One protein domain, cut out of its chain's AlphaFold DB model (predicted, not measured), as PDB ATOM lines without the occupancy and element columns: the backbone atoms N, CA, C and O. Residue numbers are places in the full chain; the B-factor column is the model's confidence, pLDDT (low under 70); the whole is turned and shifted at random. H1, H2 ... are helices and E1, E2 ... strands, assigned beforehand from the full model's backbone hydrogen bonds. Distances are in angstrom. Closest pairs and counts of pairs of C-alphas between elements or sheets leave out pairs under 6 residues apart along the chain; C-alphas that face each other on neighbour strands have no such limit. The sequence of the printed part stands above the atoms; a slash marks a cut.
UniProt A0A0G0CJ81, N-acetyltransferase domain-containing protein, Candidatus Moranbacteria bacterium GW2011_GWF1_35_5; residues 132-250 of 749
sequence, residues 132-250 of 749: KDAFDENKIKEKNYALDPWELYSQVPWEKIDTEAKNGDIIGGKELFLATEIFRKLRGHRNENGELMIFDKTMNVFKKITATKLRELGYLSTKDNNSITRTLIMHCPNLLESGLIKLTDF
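Overview. This is residues 132 to 250 of the 749 residues of the protein "N-acetyltransferase domain-containing protein" of Candidatus Moranbacteria bacterium GW2011_GWF1_35_5 (UniProt A0A0G0CJ81). One helix, H3, runs through the middle of a rounded body made largely of loops; H1 and H6 pack on it at different places, and the small hairpin of E1 and E2 sits beyond its last residues. H2 and H5 are near H3 without clearly touching it, H4 is apart from H3, and two stretches stick out, residues 151 to 157, of which 151 to 152 belong to H2, and residues 221 to 227 in the link from H4 to H5. The printed part has 119 residues with six named helices and two named strands, in the order H1 H2 H3 E1 E2 H4 H5 H6; the two strands make an antiparallel sheet, E1 - E2. The class is mostly helix, though under half of the residues are in named elements. The whole is compact, with a radius of gyration of the C-alphas of 14.0 A and spans of 35 by 35 by 28 A.

Arrangement. H1, residues 137 to 142, touches H3, residues 173 to 185, with residues 179 to 184 of H3 alone; the closest C-alphas, of Lys 141 and Arg 184, are 4.9 A apart. Their lines stand at a steep tilt of 67 degrees, the same way. H2, residues 149 to 152, is close to H3 but not clearly touching, the closest C-alphas being those of Trp 150 and Phe 177, 7.5 A. The closest C-alphas of H3 and E1, residues 196 to 200, are those of Ile 182 and Ile 198, 6.9 A. E1 and E2, residues 205 to 208, are a hairpin of antiparallel neighbours, with N 198 and O 207 at 2.8 A and N 207 and O 198 at 2.9 A, within hydrogen-bond range. H4, residues 211 to 216, is apart from H3. H5, residues 228 to 235, is close to H3 but not clearly touching, with the C-alphas of Glu 175 and His 235 closest at 6.1 A. H6, residues 237 to 241, touches residues 175 to 179 of H3 alone, closest at the C-alphas of Glu 175 and Leu 239, 7.1 A. Every O i to N i+4 pair is within hydrogen-bond range in H1, H4, H5 and H6, and 8 of 9 in H3; H2 is too short for such a pair.

Along the chain. H1 begins at C-alpha 137 (136.617, 99.033, 163.757). H3 is 16.3 A long, from C-alpha 173 (151.993, 95.185, 169.980). E1 is 12.9 A long, H5 10.4 A and E2 10.1 A. H6 ends at C-alpha 241 (146.306, 99.258, 154.972).

Size, cuts and confidence. The C-alphas farthest apart, of Gly 168 and Met 203, are 40.8 A apart. The printed part has no cut. The links H2 to H3 and H4 to H5 are long. Residues 154 to 159 and 219 to 226 have pLDDT under 70.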
ATOM      1  N   LYS A 132     143.366  90.562 160.696       96.25
ATOM      2  CA  LYS A 132     142.240  91.323 160.127       96.25
ATOM      3  C   LYS A 132     141.207  91.698 161.195       96.25
ATOM      4  O   LYS A 132     140.739  92.830 161.227       96.25
ATOM      5  N   ASP A 133     140.899  90.775 162.102       96.69
ATOM      6  CA  ASP A 133     139.969  91.006 163.214       96.69
ATOM      7  C   ASP A 133     140.517  91.962 164.279       96.69
ATOM      8  O   ASP A 133     139.745  92.546 165.043       96.69
ATOM      9  N   ALA A 134     141.839  92.095 164.373       96.06
ATOM     10  CA  ALA A 134     142.490  93.051 165.260       96.06
ATOM     11  C   ALA A 134     142.345  94.497 164.766       96.06
ATOM     12  O   ALA A 134     142.407  95.416 165.579       96.06
ATOM     13  N   PHE A 135     142.115  94.680 163.460       96.94
ATOM     14  CA  PHE A 135     142.053  95.974 162.776       96.94
ATOM     15  C   PHE A 135     140.715  96.201 162.059       96.94
ATOM     16  O   PHE A 135     140.649  96.903 161.052       96.94
ATOM     17  N   ASP A 136     139.646  95.619 162.600       96.94
ATOM     18  CA  ASP A 136     138.260  95.900 162.229       96.94
ATOM     19  C   ASP A 136     137.630  96.825 163.282       96.94
ATOM     20  O   ASP A 136     137.624  96.507 164.473       96.94
ATOM     21  N   GLU A 137     137.119  97.986 162.854       96.62
ATOM     22  CA  GLU A 137     136.617  99.033 163.757       96.62
ATOM     23  C   GLU A 137     135.527  98.526 164.711       96.62
ATOM     24  O   GLU A 137     135.563  98.815 165.911       96.62
ATOM     25  N   ASN A 138     134.570  97.755 164.188       96.31
ATOM     26  CA  ASN A 138     133.430  97.269 164.959       96.31
ATOM     27  C   ASN A 138     133.890  96.207 165.954       96.31
ATOM     28  O   ASN A 138     133.570  96.290 167.141       96.31
ATOM     29  N   LYS A 139     134.746  95.276 165.516       96.75
ATOM     30  CA  LYS A 139     135.308  94.253 166.405       96.75
ATOM     31  C   LYS A 139     136.159  94.859 167.515       96.75
ATOM     32  O   LYS A 139     136.112  94.360 168.634       96.75
ATOM     33  N   ILE A 140     136.923  95.923 167.261       95.56
ATOM     34  CA  ILE A 140     137.692  96.606 168.316       95.56
ATOM     35  C   ILE A 140     136.750  97.206 169.376       95.56
ATOM     36  O   ILE A 140     137.029  97.104 170.574       95.56
ATOM     37  N   LYS A 141     135.638  97.813 168.948       95.50
ATOM     38  CA  LYS A 141     134.673  98.494 169.826       95.50
ATOM     39  C   LYS A 141     133.807  97.539 170.645       95.50
ATOM     40  O   LYS A 141     133.542  97.823 171.809       95.50
ATOM     41  N   GLU A 142     133.370  96.433 170.051       94.50
ATOM     42  CA  GLU A 142     132.411  95.496 170.657       94.50
ATOM     43  C   GLU A 142     133.056  94.492 171.622       94.50
ATOM     44  O   GLU A 142     132.364  93.834 172.399       94.50
ATOM     45  N   LYS A 143     134.384  94.358 171.597       92.62
ATOM     46  CA  LYS A 143     135.090  93.379 172.426       92.62
ATOM     47  C   LYS A 143     134.990  93.695 173.919       92.62
ATOM     48  O   LYS A 143     135.451  94.736 174.401       92.62
ATOM     49  N   ASN A 144     134.469  92.715 174.655       94.38
ATOM     50  CA  ASN A 144     134.425  92.706 176.109       94.38
ATOM     51  C   ASN A 144     135.556  91.832 176.668       94.38
ATOM     52  O   ASN A 144     135.633  90.646 176.355       94.38
ATOM     53  N   TYR A 145     136.457  92.437 177.435       96.12
ATOM     54  CA  TYR A 145     137.599  91.787 178.075       96.12
ATOM     55  C   TYR A 145     138.132  92.690 179.188       96.12
ATOM     56  O   TYR A 145     137.923  93.911 179.147       96.12
ATOM     57  N   ALA A 146     138.824  92.091 180.153       96.25
ATOM     58  CA  ALA A 146     139.136  92.749 181.416       96.25
ATOM     59  C   ALA A 146     140.396  93.628 181.390       96.25
ATOM     60  O   ALA A 146     140.421  94.673 182.039       96.25
ATOM     61  N   LEU A 147     141.438  93.216 180.664       94.50
ATOM     62  CA  LEU A 147     142.758  93.842 180.729       94.50
ATOM     63  C   LEU A 147     143.420  93.937 179.349       94.50
ATOM     64  O   LEU A 147     143.438  92.975 178.575       94.50
ATOM     65  N   ASP A 148     144.003  95.094 179.035       92.44
ATOM     66  CA  ASP A 148     144.871  95.223 177.862       92.44
ATOM     67  C   ASP A 148     146.268  94.656 178.160       92.44
ATOM     68  O   ASP A 148     146.784  94.873 179.260       92.44
ATOM     69  N   PRO A 149     146.950  94.005 177.197       89.25
ATOM     70  CA  PRO A 149     148.268  93.425 177.445       89.25
ATOM     71  C   PRO A 149     149.246  94.438 178.050       89.25
ATOM     72  O   PRO A 149     149.809  94.172 179.106       89.25
ATOM     73  N   TRP A 150     149.384  95.634 177.463       87.50
ATOM     74  CA  TRP A 150     150.320  96.681 177.911       87.50
ATOM     75  C   TRP A 150     150.037  97.243 179.312       87.50
ATOM     76  O   TRP A 150     150.939  97.827 179.914       87.50
ATOM     77  N   GLU A 151     148.845  97.039 179.875       89.62
ATOM     78  CA  GLU A 151     148.521  97.486 181.238       89.62
ATOM     79  C   GLU A 151     149.260  96.669 182.312       89.62
ATOM     80  O   GLU A 151     149.462  97.157 183.424       89.62
ATOM     81  N   LEU A 152     149.803  95.494 181.961       86.38
ATOM     82  CA  LEU A 152     150.751  94.755 182.804       86.38
ATOM     83  C   LEU A 152     152.166  95.382 182.845       86.38
ATOM     84  O   LEU A 152     152.999  94.990 183.668       86.38
ATOM     85  N   TYR A 153     152.486  96.328 181.950       72.38
ATOM     86  CA  TYR A 153     153.866  96.689 181.580       72.38
ATOM     87  C   TYR A 153     154.266  98.130 181.887       72.38
ATOM     88  O   TYR A 153     155.167  98.644 181.227       72.38
ATOM     89  N   SER A 154     153.701  98.795 182.896       65.06
ATOM     90  CA  SER A 154     153.949 100.236 183.123       65.06
ATOM     91  C   SER A 154     155.428 100.673 183.290       65.06
ATOM     92  O   SER A 154     155.700 101.868 183.391       65.06
ATOM     93  N   GLN A 155     156.406  99.750 183.286       61.12
ATOM     94  CA  GLN A 155     157.852 100.031 183.280       61.12
ATOM     95  C   GLN A 155     158.685  99.325 182.185       61.12
ATOM     96  O   GLN A 155     159.897  99.543 182.130       61.12
ATOM     97  N   VAL A 156     158.106  98.473 181.332       58.47
ATOM     98  CA  VAL A 156     158.845  97.760 180.268       58.47
ATOM     99  C   VAL A 156     158.489  98.392 178.920       58.47
ATOM    100  O   VAL A 156     157.319  98.708 178.715       58.47
ATOM    101  N   PRO A 157     159.445  98.577 177.986       64.38
ATOM    102  CA  PRO A 157     159.117  98.974 176.622       64.38
ATOM    103  C   PRO A 157     158.280  97.865 175.975       64.38
ATOM    104  O   PRO A 157     158.810  96.877 175.466       64.38
ATOM    105  N   TRP A 158     156.962  98.033 176.044       66.06
ATOM    106  CA  TRP A 158     155.925  97.154 175.500       66.06
ATOM    107  C   TRP A 158     156.035  96.992 173.971       66.06
ATOM    108  O   TRP A 158     155.482  96.069 173.387       66.06
ATOM    109  N   GLU A 159     156.864  97.829 173.347       66.81
ATOM    110  CA  GLU A 159     157.293  97.832 171.947       66.81
ATOM    111  C   GLU A 159     157.838  96.504 171.390       66.81
ATOM    112  O   GLU A 159     158.085  96.423 170.191       66.81
ATOM    113  N   LYS A 160     158.095  95.500 172.237       71.94
ATOM    114  CA  LYS A 160     158.717  94.221 171.856       71.94
ATOM    115  C   LYS A 160     157.793  93.009 171.959       71.94
ATOM    116  O   LYS A 160     158.280  91.890 171.840       71.94
ATOM    117  N   ILE A 161     156.520  93.214 172.279       75.62
ATOM    118  CA  ILE A 161     155.590  92.112 172.521       75.62
ATOM    119  C   ILE A 161     154.619  92.076 171.365       75.62
ATOM    120  O   ILE A 161     153.744  92.933 171.257       75.62
ATOM    121  N   ASP A 162     154.791  91.085 170.508       88.38
ATOM    122  CA  ASP A 162     153.791  90.771 169.509       88.38
ATOM    123  C   ASP A 162     152.714  89.888 170.146       88.38
ATOM    124  O   ASP A 162     152.976  89.122 171.075       88.38
ATOM    125  N   THR A 163     151.477  90.044 169.691       90.38
ATOM    126  CA  THR A 163     150.349  89.209 170.107       90.38
ATOM    127  C   THR A 163     150.066  88.205 169.008       90.38
ATOM    128  O   THR A 163     149.820  88.596 167.870       90.38
ATOM    129  N   GLU A 164     150.083  86.919 169.341       93.81
ATOM    130  CA  GLU A 164     149.639  85.872 168.427       93.81
ATOM    131  C   GLU A 164     148.107  85.790 168.467       93.81
ATOM    132  O   GLU A 164     147.495  85.601 169.521       93.81
ATOM    133  N   ALA A 165     147.465  85.997 167.323       95.38
ATOM    134  CA  ALA A 165     146.029  85.822 167.164       95.38
ATOM    135  C   ALA A 165     145.642  84.337 167.262       95.38
ATOM    136  O   ALA A 165     146.472  83.446 167.096       95.38
ATOM    137  N   LYS A 166     144.352  84.036 167.455       94.94
ATOM    138  CA  LYS A 166     143.873  82.642 167.582       94.94
ATOM    139  C   LYS A 166     144.159  81.771 166.348       94.94
ATOM    140  O   LYS A 166     144.180  80.550 166.469       94.94
ATOM    141  N   ASN A 167     144.339  82.375 165.174       95.56
ATOM    142  CA  ASN A 167     144.705  81.686 163.935       95.56
ATOM    143  C   ASN A 167     146.228  81.597 163.693       95.56
ATOM    144  O   ASN A 167     146.623  81.089 162.646       95.56
ATOM    145  N   GLY A 168     147.058  82.089 164.618       95.75
ATOM    146  CA  GLY A 168     148.518  82.118 164.505       95.75
ATOM    147  C   GLY A 168     149.099  83.382 163.859       95.75
ATOM    148  O   GLY A 168     150.318  83.476 163.717       95.75
ATOM    149  N   ASP A 169     148.278  84.362 163.456       95.50
ATOM    150  CA  ASP A 169     148.803  85.623 162.917       95.50
ATOM    151  C   ASP A 169     149.574  86.394 163.996       95.50
ATOM    152  O   ASP A 169     149.098  86.559 165.118       95.50
ATOM    153  N   ILE A 170     150.734  86.942 163.638       94.38
ATOM    154  CA  ILE A 170     151.524  87.790 164.535       94.38
ATOM    155  C   ILE A 170     151.093  89.249 164.370       94.38
ATOM    156  O   ILE A 170     151.206  89.825 163.287       94.38
ATOM    157  N   ILE A 171     150.613  89.854 165.454       94.00
ATOM    158  CA  ILE A 171     150.144  91.240 165.497       94.00
ATOM    159  C   ILE A 171     151.142  92.079 166.291       94.00
ATOM    160  O   ILE A 171     151.390  91.811 167.467       94.00
ATOM    161  N   GLY A 172     151.668  93.139 165.676       92.25
ATOM    162  CA  GLY A 172     152.589  94.051 166.349       92.25
ATOM    163  C   GLY A 172     151.941  94.720 167.564       92.25
ATOM    164  O   GLY A 172     150.909  95.383 167.432       92.25
ATOM    165  N   GLY A 173     152.558  94.614 168.745       89.69
ATOM    166  CA  GLY A 173     151.993  95.185 169.980       89.69
ATOM    167  C   GLY A 173     151.778  96.699 169.919       89.69
ATOM    168  O   GLY A 173     150.790  97.211 170.443       89.69
ATOM    169  N   LYS A 174     152.662  97.413 169.206       88.56
ATOM    170  CA  LYS A 174     152.521  98.843 168.877       88.56
ATOM    171  C   LYS A 174     151.222  99.159 168.158       88.56
ATOM    172  O   LYS A 174     150.491 100.081 168.522       88.56
ATOM    173  N   GLU A 175     150.938  98.364 167.154       93.38
ATOM    174  CA  GLU A 175     149.783  98.564 166.316       93.38
ATOM    175  C   GLU A 175     148.483  98.242 167.053       93.38
ATOM    176  O   GLU A 175     147.538  99.031 167.016       93.38
ATOM    177  N   LEU A 176     148.462  97.126 167.789       93.69
ATOM    178  CA  LEU A 176     147.311  96.705 168.585       93.69
ATOM    179  C   LEU A 176     146.991  97.700 169.711       93.69
ATOM    180  O   LEU A 176     145.817  98.003 169.947       93.69
ATOM    181  N   PHE A 177     148.027  98.244 170.362       93.00
ATOM    182  CA  PHE A 177     147.905  99.346 171.319       93.00
ATOM    183  C   PHE A 177     147.180 100.527 170.691       93.00
ATOM    184  O   PHE A 177     146.157 100.983 171.202       93.00
ATOM    185  N   LEU A 178     147.685 100.995 169.548       93.56
ATOM    186  CA  LEU A 178     147.156 102.191 168.918       93.56
ATOM    187  C   LEU A 178     145.708 101.998 168.448       93.56
ATOM    188  O   LEU A 178     144.875 102.880 168.656       93.56
ATOM    189  N   ALA A 179     145.405 100.835 167.869       96.00
ATOM    190  CA  ALA A 179     144.054 100.457 167.469       96.00
ATOM    191  C   ALA A 179     143.085 100.515 168.662       96.00
ATOM    192  O   ALA A 179     142.012 101.116 168.593       96.00
ATOM    193  N   THR A 180     143.487  99.942 169.793       95.00
ATOM    194  CA  THR A 180     142.645  99.862 170.990       95.00
ATOM    195  C   THR A 180     142.460 101.226 171.656       95.00
ATOM    196  O   THR A 180     141.332 101.610 171.978       95.00
ATOM    197  N   GLU A 181     143.534 101.999 171.824       94.50
ATOM    198  CA  GLU A 181     143.465 103.333 172.430       94.50
ATOM    199  C   GLU A 181     142.598 104.288 171.600       94.50
ATOM    200  O   GLU A 181     141.715 104.955 172.146       94.50
ATOM    201  N   ILE A 182     142.785 104.324 170.275       96.44
ATOM    202  CA  ILE A 182     142.006 105.207 169.399       96.44
ATOM    203  C   ILE A 182     140.550 104.744 169.316       96.44
ATOM    204  O   ILE A 182     139.646 105.515 169.633       96.44
ATOM    205  N   PHE A 183     140.290 103.509 168.886       97.38
ATOM    206  CA  PHE A 183     138.938 103.116 168.473       97.38
ATOM    207  C   PHE A 183     138.057 102.651 169.637       97.38
ATOM    208  O   PHE A 183     136.861 102.950 169.633       97.38
ATOM    209  N   ARG A 184     138.624 102.003 170.668       95.62
ATOM    210  CA  ARG A 184     137.874 101.551 171.856       95.62
ATOM    211  C   ARG A 184     137.843 102.629 172.939       95.62
ATOM    212  O   ARG A 184     136.769 103.124 173.280       95.62
ATOM    213  N   LYS A 185     139.003 103.040 173.464       94.75
ATOM    214  CA  LYS A 185     139.070 103.941 174.636       94.75
ATOM    215  C   LYS A 185     138.687 105.384 174.307       94.75
ATOM    216  O   LYS A 185     137.948 106.009 175.073       94.75
ATOM    217  N   LEU A 186     139.139 105.896 173.163       96.38
ATOM    218  CA  LEU A 186     138.786 107.229 172.665       96.38
ATOM    219  C   LEU A 186     137.568 107.227 171.726       96.38
ATOM    220  O   LEU A 186     137.238 108.271 171.168       96.38
ATOM    221  N   ARG A 187     136.869 106.093 171.565       97.50
ATOM    222  CA  ARG A 187     135.674 105.951 170.706       97.50
ATOM    223  C   ARG A 187     135.896 106.452 169.268       97.50
ATOM    224  O   ARG A 187     135.000 107.048 168.667       97.50
ATOM    225  N   GLY A 188     137.100 106.250 168.739       97.62
ATOM    226  CA  GLY A 188     137.512 106.747 167.436       97.62
ATOM    227  C   GLY A 188     136.613 106.260 166.298       97.62
ATOM    228  O   GLY A 188     136.113 105.139 166.354       97.62
ATOM    229  N   HIS A 189     136.372 107.094 165.289       97.69
ATOM    230  CA  HIS A 189     135.665 106.728 164.053       97.69
ATOM    231  C   HIS A 189     136.020 107.704 162.927       97.69
ATOM    232  O   HIS A 189     136.515 108.800 163.196       97.69
ATOM    233  N   ARG A 190     135.741 107.341 161.671       96.06
ATOM    234  CA  ARG A 190     135.793 108.301 160.559       96.06
ATOM    235  C   ARG A 190     134.442 108.979 160.355       96.06
ATOM    236  O   ARG A 190     133.417 108.306 160.352       96.06
ATOM    237  N   ASN A 191     134.442 110.301 160.188       95.38
ATOM    238  CA  ASN A 191     133.239 111.046 159.799       95.38
ATOM    239  C   ASN A 191     132.952 110.907 158.287       95.38
ATOM    240  O   ASN A 191     133.704 110.260 157.557       95.38
ATOM    241  N   GLU A 192     131.886 111.550 157.805       90.56
ATOM    242  CA  GLU A 192     131.491 111.555 156.384       90.56
ATOM    243  C   GLU A 192     132.579 112.132 155.456       90.56
ATOM    244  O   GLU A 192     132.717 111.698 154.316       90.56
ATOM    245  N   ASN A 193     133.425 113.031 155.973       78.69
ATOM    246  CA  ASN A 193     134.574 113.603 155.258       78.69
ATOM    247  C   ASN A 193     135.814 112.688 155.281       78.69
ATOM    248  O   ASN A 193     136.875 113.037 154.758       78.69
ATOM    249  N   GLY A 194     135.718 111.517 155.912       87.38
ATOM    250  CA  GLY A 194     136.812 110.566 156.047       87.38
ATOM    251  C   GLY A 194     137.907 110.997 157.024       87.38
ATOM    252  O   GLY A 194     139.010 110.449 156.942       87.38
ATOM    253  N   GLU A 195     137.639 111.942 157.927       91.81
ATOM    254  CA  GLU A 195     138.557 112.406 158.975       91.81
ATOM    255  C   GLU A 195     138.446 111.538 160.229       91.81
ATOM    256  O   GLU A 195     137.341 111.194 160.647       91.81
ATOM    257  N   LEU A 196     139.580 111.207 160.854       96.69
ATOM    258  CA  LEU A 196     139.596 110.425 162.090       96.69
ATOM    259  C   LEU A 196     139.235 111.295 163.306       96.69
ATOM    260  O   LEU A 196     140.004 112.161 163.733       96.69
ATOM    261  N   MET A 197     138.062 111.035 163.876       97.56
ATOM    262  CA  MET A 197     137.498 111.716 165.038       97.56
ATOM    263  C   MET A 197     137.679 110.867 166.295       97.56
ATOM    264  O   MET A 197     137.507 109.655 166.245       97.56
ATOM    265  N   ILE A 198     137.967 111.498 167.431       97.50
ATOM    266  CA  ILE A 198     138.057 110.890 168.765       97.50
ATOM    267  C   ILE A 198     137.190 111.655 169.767       97.50
ATOM    268  O   ILE A 198     136.995 112.864 169.648       97.50
ATOM    269  N   PHE A 199     136.663 110.956 170.767       97.38
ATOM    270  CA  PHE A 199     135.819 111.531 171.807       97.38
ATOM    271  C   PHE A 199     136.662 112.165 172.915       97.38
ATOM    272  O   PHE A 199     137.407 111.484 173.625       97.38
ATOM    273  N   ASP A 200     136.520 113.475 173.092       93.69
ATOM    274  CA  ASP A 200     137.112 114.202 174.205       93.69
ATOM    275  C   ASP A 200     136.156 114.170 175.402       93.69
ATOM    276  O   ASP A 200     135.124 114.839 175.405       93.69
ATOM    277  N   LYS A 201     136.502 113.387 176.432       94.00
ATOM    278  CA  LYS A 201     135.680 113.258 177.647       94.00
ATOM    279  C   LYS A 201     135.533 114.575 178.413       94.00
ATOM    280  O   LYS A 201     134.505 114.775 179.047       94.00
ATOM    281  N   THR A 202     136.533 115.455 178.365       90.06
ATOM    282  CA  THR A 202     136.520 116.734 179.087       90.06
ATOM    283  C   THR A 202     135.560 117.711 178.424       90.06
ATOM    284  O   THR A 202     134.809 118.403 179.107       90.06
ATOM    285  N   MET A 203     135.569 117.755 177.092       88.19
ATOM    286  CA  MET A 203     134.701 118.646 176.319       88.19
ATOM    287  C   MET A 203     133.346 118.018 175.964       88.19
ATOM    288  O   MET A 203     132.460 118.722 175.489       88.19
ATOM    289  N   ASN A 204     133.183 116.711 176.178       93.50
ATOM    290  CA  ASN A 204     132.007 115.930 175.797       93.50
ATOM    291  C   ASN A 204     131.640 116.067 174.302       93.50
ATOM    292  O   ASN A 204     130.466 116.103 173.938       93.50
ATOM    293  N   VAL A 205     132.646 116.156 173.427       92.12
ATOM    294  CA  VAL A 205     132.477 116.286 171.968       92.12
ATOM    295  C   VAL A 205     133.467 115.399 171.220       92.12
ATOM    296  O   VAL A 205     134.523 115.036 171.741       92.12
ATOM    297  N   PHE A 206     133.140 115.067 169.972       95.56
ATOM    298  CA  PHE A 206     134.102 114.476 169.049       95.56
ATOM    299  C   PHE A 206     134.964 115.565 168.416       95.56
ATOM    300  O   PHE A 206     134.450 116.573 167.936       95.56
ATOM    301  N   LYS A 207     136.276 115.342 168.381       94.00
ATOM    302  CA  LYS A 207     137.244 116.219 167.721       94.00
ATOM    303  C   LYS A 207     138.190 115.407 166.851       94.00
ATOM    304  O   LYS A 207     138.400 114.224 167.108       94.00
ATOM    305  N   LYS A 208     138.780 116.043 165.845       94.38
ATOM    306  CA  LYS A 208     139.790 115.405 165.000       94.38
ATOM    307  C   LYS A 208     140.988 114.971 165.848       94.38
ATOM    308  O   LYS A 208     141.416 115.710 166.740       94.38
ATOM    309  N   ILE A 209     141.506 113.770 165.607       93.31
ATOM    310  CA  ILE A 209     142.748 113.324 166.243       93.31
ATOM    311  C   ILE A 209     143.916 114.196 165.768       93.31
ATOM    312  O   ILE A 209     143.900 114.721 164.659       93.31
ATOM    313  N   THR A 210     144.931 114.363 166.613       88.06
ATOM    314  CA  THR A 210     146.105 115.175 166.286       88.06
ATOM    315  C   THR A 210     147.396 114.420 166.575       88.06
ATOM    316  O   THR A 210     147.441 113.489 167.387       88.06
ATOM    317  N   ALA A 211     148.482 114.859 165.939       85.31
ATOM    318  CA  ALA A 211     149.844 114.415 166.229       85.31
ATOM    319  C   ALA A 211     150.196 114.515 167.725       85.31
ATOM    320  O   ALA A 211     150.842 113.624 168.280       85.31
ATOM    321  N   THR A 212     149.757 115.590 168.386       84.38
ATOM    322  CA  THR A 212     149.959 115.802 169.825       84.38
ATOM    323  C   THR A 212     149.244 114.731 170.628       84.38
ATOM    324  O   THR A 212     149.859 114.122 171.502       84.38
ATOM    325  N   LYS A 213     147.990 114.415 170.277       90.50
ATOM    326  CA  LYS A 213     147.251 113.373 170.984       90.50
ATOM    327  C   LYS A 213     147.929 112.009 170.875       90.50
ATOM    328  O   LYS A 213     148.007 111.283 171.860       90.50
ATOM    329  N   LEU A 214     148.481 111.686 169.707       88.69
ATOM    330  CA  LEU A 214     149.237 110.450 169.508       88.69
ATOM    331  C   LEU A 214     150.490 110.373 170.403       88.69
ATOM    332  O   LEU A 214     150.821 109.303 170.912       88.69
ATOM    333  N   ARG A 215     151.173 111.503 170.633       85.62
ATOM    334  CA  ARG A 215     152.306 111.583 171.574       85.62
ATOM    335  C   ARG A 215     151.855 111.432 173.027       85.62
ATOM    336  O   ARG A 215     152.527 110.743 173.787       85.62
ATOM    337  N   GLU A 216     150.724 112.031 173.405       87.31
ATOM    338  CA  GLU A 216     150.149 111.904 174.756       87.31
ATOM    339  C   GLU A 216     149.786 110.463 175.112       87.31
ATOM    340  O   GLU A 216     149.917 110.072 176.268       87.31
ATOM    341  N   LEU A 217     149.372 109.661 174.126       86.62
ATOM    342  CA  LEU A 217     149.133 108.228 174.314       86.62
ATOM    343  C   LEU A 217     150.420 107.446 174.641       86.62
ATOM    344  O   LEU A 217     150.359 106.250 174.881       86.62
ATOM    345  N   GLY A 218     151.598 108.080 174.644       76.38
ATOM    346  CA  GLY A 218     152.868 107.420 174.949       76.38
ATOM    347  C   GLY A 218     153.386 106.534 173.815       76.38
ATOM    348  O   GLY A 218     154.339 105.785 174.015       76.38
ATOM    349  N   TYR A 219     152.788 106.633 172.621       69.56
ATOM    350  CA  TYR A 219     153.170 105.861 171.436       69.56
ATOM    351  C   TYR A 219     154.530 106.284 170.855       69.56
ATOM    352  O   TYR A 219     155.256 105.490 170.260       69.56
ATOM    353  N   LEU A 220     154.871 107.561 171.024       65.94
ATOM    354  CA  LEU A 220     156.132 108.153 170.596       65.94
ATOM    355  C   LEU A 220     156.886 108.574 171.849       65.94
ATOM    356  O   LEU A 220     156.411 109.441 172.587       65.94
ATOM    357  N   SER A 221     158.053 107.979 172.099       59.97
ATOM    358  CA  SER A 221     158.896 108.464 173.185       59.97
ATOM    359  C   SER A 221     159.255 109.925 172.903       59.97
ATOM    360  O   SER A 221     159.560 110.296 171.770       59.97
ATOM    361  N   THR A 222     159.270 110.776 173.930       54.38
ATOM    362  CA  THR A 222     159.731 112.173 173.795       54.38
ATOM    363  C   THR A 222     161.182 112.282 173.307       54.38
ATOM    364  O   THR A 222     161.642 113.375 172.990       54.38
ATOM    365  N   LYS A 223     161.911 111.156 173.255       53.34
ATOM    366  CA  LYS A 223     163.302 111.042 172.809       53.34
ATOM    367  C   LYS A 223     163.445 110.597 171.354       53.34
ATOM    368  O   LYS A 223     164.520 110.782 170.784       53.34
ATOM    369  N   ASP A 224     162.405 110.031 170.745       55.66
ATOM    370  CA  ASP A 224     162.439 109.654 169.338       55.66
ATOM    371  C   ASP A 224     162.197 110.889 168.473       55.66
ATOM    372  O   ASP A 224     161.066 111.271 168.190       55.66
ATOM    373  N   ASN A 225     163.281 111.473 167.961       52.16
ATOM    374  CA  ASN A 225     163.239 112.501 166.912       52.16
ATOM    375  C   ASN A 225     162.686 111.976 165.566       52.16
ATOM    376  O   ASN A 225     162.764 112.662 164.545       52.16
ATOM    377  N   ASN A 226     162.170 110.745 165.521       57.16
ATOM    378  CA  ASN A 226     161.583 110.178 164.321       57.16
ATOM    379  C   ASN A 226     160.241 110.855 164.021       57.16
ATOM    380  O   ASN A 226     159.403 111.053 164.897       57.16
ATOM    381  N   SER A 227     160.031 111.193 162.747       75.62
ATOM    382  CA  SER A 227     158.742 111.692 162.267       75.62
ATOM    383  C   SER A 227     157.631 110.689 162.594       75.62
ATOM    384  O   SER A 227     157.799 109.491 162.357       75.62
ATOM    385  N   ILE A 228     156.486 111.189 163.072       81.81
ATOM    386  CA  ILE A 228     155.267 110.402 163.329       81.81
ATOM    387  C   ILE A 228     154.929 109.527 162.126       81.81
ATOM    388  O   ILE A 228     154.680 108.335 162.274       81.81
ATOM    389  N   THR A 229     155.014 110.105 160.927       76.19
ATOM    390  CA  THR A 229     154.796 109.416 159.656       76.19
ATOM    391  C   THR A 229     155.674 108.174 159.539       76.19
ATOM    392  O   THR A 229     155.189 107.100 159.206       76.19
ATOM    393  N   ARG A 230     156.968 108.293 159.865       78.44
ATOM    394  CA  ARG A 230     157.908 107.169 159.804       78.44
ATOM    395  C   ARG A 230     157.553 106.099 160.833       78.44
ATOM    396  O   ARG A 230     157.590 104.921 160.497       78.44
ATOM    397  N   THR A 231     157.204 106.491 162.056       83.81
ATOM    398  CA  THR A 231     156.799 105.549 163.109       83.81
ATOM    399  C   THR A 231     155.543 104.779 162.708       83.81
ATOM    400  O   THR A 231     155.530 103.560 162.831       83.81
ATOM    401  N   LEU A 232     154.521 105.458 162.181       87.81
ATOM    402  CA  LEU A 232     153.289 104.816 161.719       87.81
ATOM    403  C   LEU A 232     153.548 103.865 160.546       87.81
ATOM    404  O   LEU A 232     153.060 102.746 160.568       87.81
ATOM    405  N   ILE A 233     154.370 104.252 159.567       83.50
ATOM    406  CA  ILE A 233     154.730 103.361 158.449       83.50
ATOM    407  C   ILE A 233     155.464 102.108 158.948       83.50
ATOM    408  O   ILE A 233     155.217 101.015 158.451       83.50
ATOM    409  N   MET A 234     156.382 102.255 159.907       85.38
ATOM    410  CA  MET A 234     157.194 101.131 160.391       85.38
ATOM    411  C   MET A 234     156.446 100.210 161.357       85.38
ATOM    412  O   MET A 234     156.771  99.030 161.427       85.38
ATOM    413  N   HIS A 235     155.505 100.744 162.136       88.81
ATOM    414  CA  HIS A 235     154.908 100.027 163.264       88.81
ATOM    415  C   HIS A 235     153.386  99.893 163.196       88.81
ATOM    416  O   HIS A 235     152.833  99.204 164.044       88.81
ATOM    417  N   CYS A 236     152.724 100.533 162.228       92.88
ATOM    418  CA  CYS A 236     151.276 100.456 162.024       92.88
ATOM    419  C   CYS A 236     150.868 100.129 160.567       92.88
ATOM    420  O   CYS A 236     150.016 100.832 160.008       92.88
ATOM    421  N   PRO A 237     151.480  99.128 159.903       92.69
ATOM    422  CA  PRO A 237     151.178  98.830 158.505       92.69
ATOM    423  C   PRO A 237     149.730  98.370 158.266       92.69
ATOM    424  O   PRO A 237     149.110  98.840 157.318       92.69
ATOM    425  N   ASN A 238     149.162  97.526 159.127       94.06
ATOM    426  CA  ASN A 238     147.797  97.014 159.004       94.06
ATOM    427  C   ASN A 238     146.728  98.090 159.264       94.06
ATOM    428  O   ASN A 238     145.696  98.093 158.601       94.06
ATOM    429  N   LEU A 239     146.953  99.022 160.197       94.75
ATOM    430  CA  LEU A 239     146.068 100.168 160.448       94.75
ATOM    431  C   LEU A 239     146.051 101.147 159.268       94.75
ATOM    432  O   LEU A 239     145.023 101.773 159.003       94.75
ATOM    433  N   LEU A 240     147.194 101.304 158.592       90.88
ATOM    434  CA  LEU A 240     147.305 102.101 157.372       90.88
ATOM    435  C   LEU A 240     146.647 101.387 156.187       90.88
ATOM    436  O   LEU A 240     145.914 102.017 155.429       90.88
ATOM    437  N   GLU A 241     146.877 100.081 156.043       89.69
ATOM    438  CA  GLU A 241     146.306  99.258 154.972       89.69
ATOM    439  C   GLU A 241     144.780  99.138 155.081       89.69
ATOM    440  O   GLU A 241     144.081  99.260 154.076       89.69
ATOM    441  N   SER A 242     144.242  98.981 156.294       91.31
ATOM    442  CA  SER A 242     142.793  98.942 156.536       91.31
ATOM    443  C   SER A 242     142.113 100.305 156.383       91.31
ATOM    444  O   SER A 242     140.886 100.390 156.376       91.31
ATOM    445  N   GLY A 243     142.891 101.387 156.287       91.38
ATOM    446  CA  GLY A 243     142.384 102.753 156.235       91.38
ATOM    447  C   GLY A 243     141.784 103.242 157.556       91.38
ATOM    448  O   GLY A 243     141.238 104.348 157.587       91.38
ATOM    449  N   LEU A 244     141.904 102.481 158.653       94.75
ATOM    450  CA  LEU A 244     141.504 102.935 159.988       94.75
ATOM    451  C   LEU A 244     142.246 104.215 160.361       94.75
ATOM    452  O   LEU A 244     141.628 105.172 160.823       94.75
ATOM    453  N   ILE A 245     143.539 104.290 160.042       95.31
ATOM    454  CA  ILE A 245     144.324 105.522 160.129       95.31
ATOM    455  C   ILE A 245     144.928 105.886 158.765       95.31
ATOM    456  O   ILE A 245     145.191 105.029 157.928       95.31
ATOM    457  N   LYS A 246     145.169 107.175 158.544       90.50
ATOM    458  CA  LYS A 246     145.881 107.750 157.402       90.50
ATOM    459  C   LYS A 246     147.048 108.561 157.939       90.50
ATOM    460  O   LYS A 246     146.970 109.146 159.017       90.50
ATOM    461  N   LEU A 247     148.125 108.666 157.164       83.25
ATOM    462  CA  LEU A 247     149.252 109.530 157.537       83.25
ATOM    463  C   LEU A 247     148.805 110.992 157.696       83.25
ATOM    464  O   LEU A 247     149.278 111.671 158.603       83.25
ATOM    465  N   THR A 248     147.828 111.417 156.891       79.31
ATOM    466  CA  THR A 248     147.193 112.740 156.943       79.31
ATOM    467  C   THR A 248     146.350 112.980 158.200       79.31
ATOM    468  O   THR A 248     146.100 114.133 158.536       79.31
ATOM    469  N   ASP A 249     145.948 111.938 158.946       86.19
ATOM    470  CA  ASP A 249     145.248 112.110 160.233       86.19
ATOM    471  C   ASP A 249     146.184 112.692 161.308       86.19
ATOM    472  O   ASP A 249     145.733 113.314 162.268       86.19
ATOM    473  N   PHE A 250     147.496 112.490 161.146       83.06
ATOM    474  CA  PHE A 250     148.537 112.943 162.075       83.06
ATOM    475  C   PHE A 250     149.585 113.815 161.409       83.06
ATOM    476  O   PHE A 250     150.621 114.108 162.017       83.06
TER     477      PHE A 250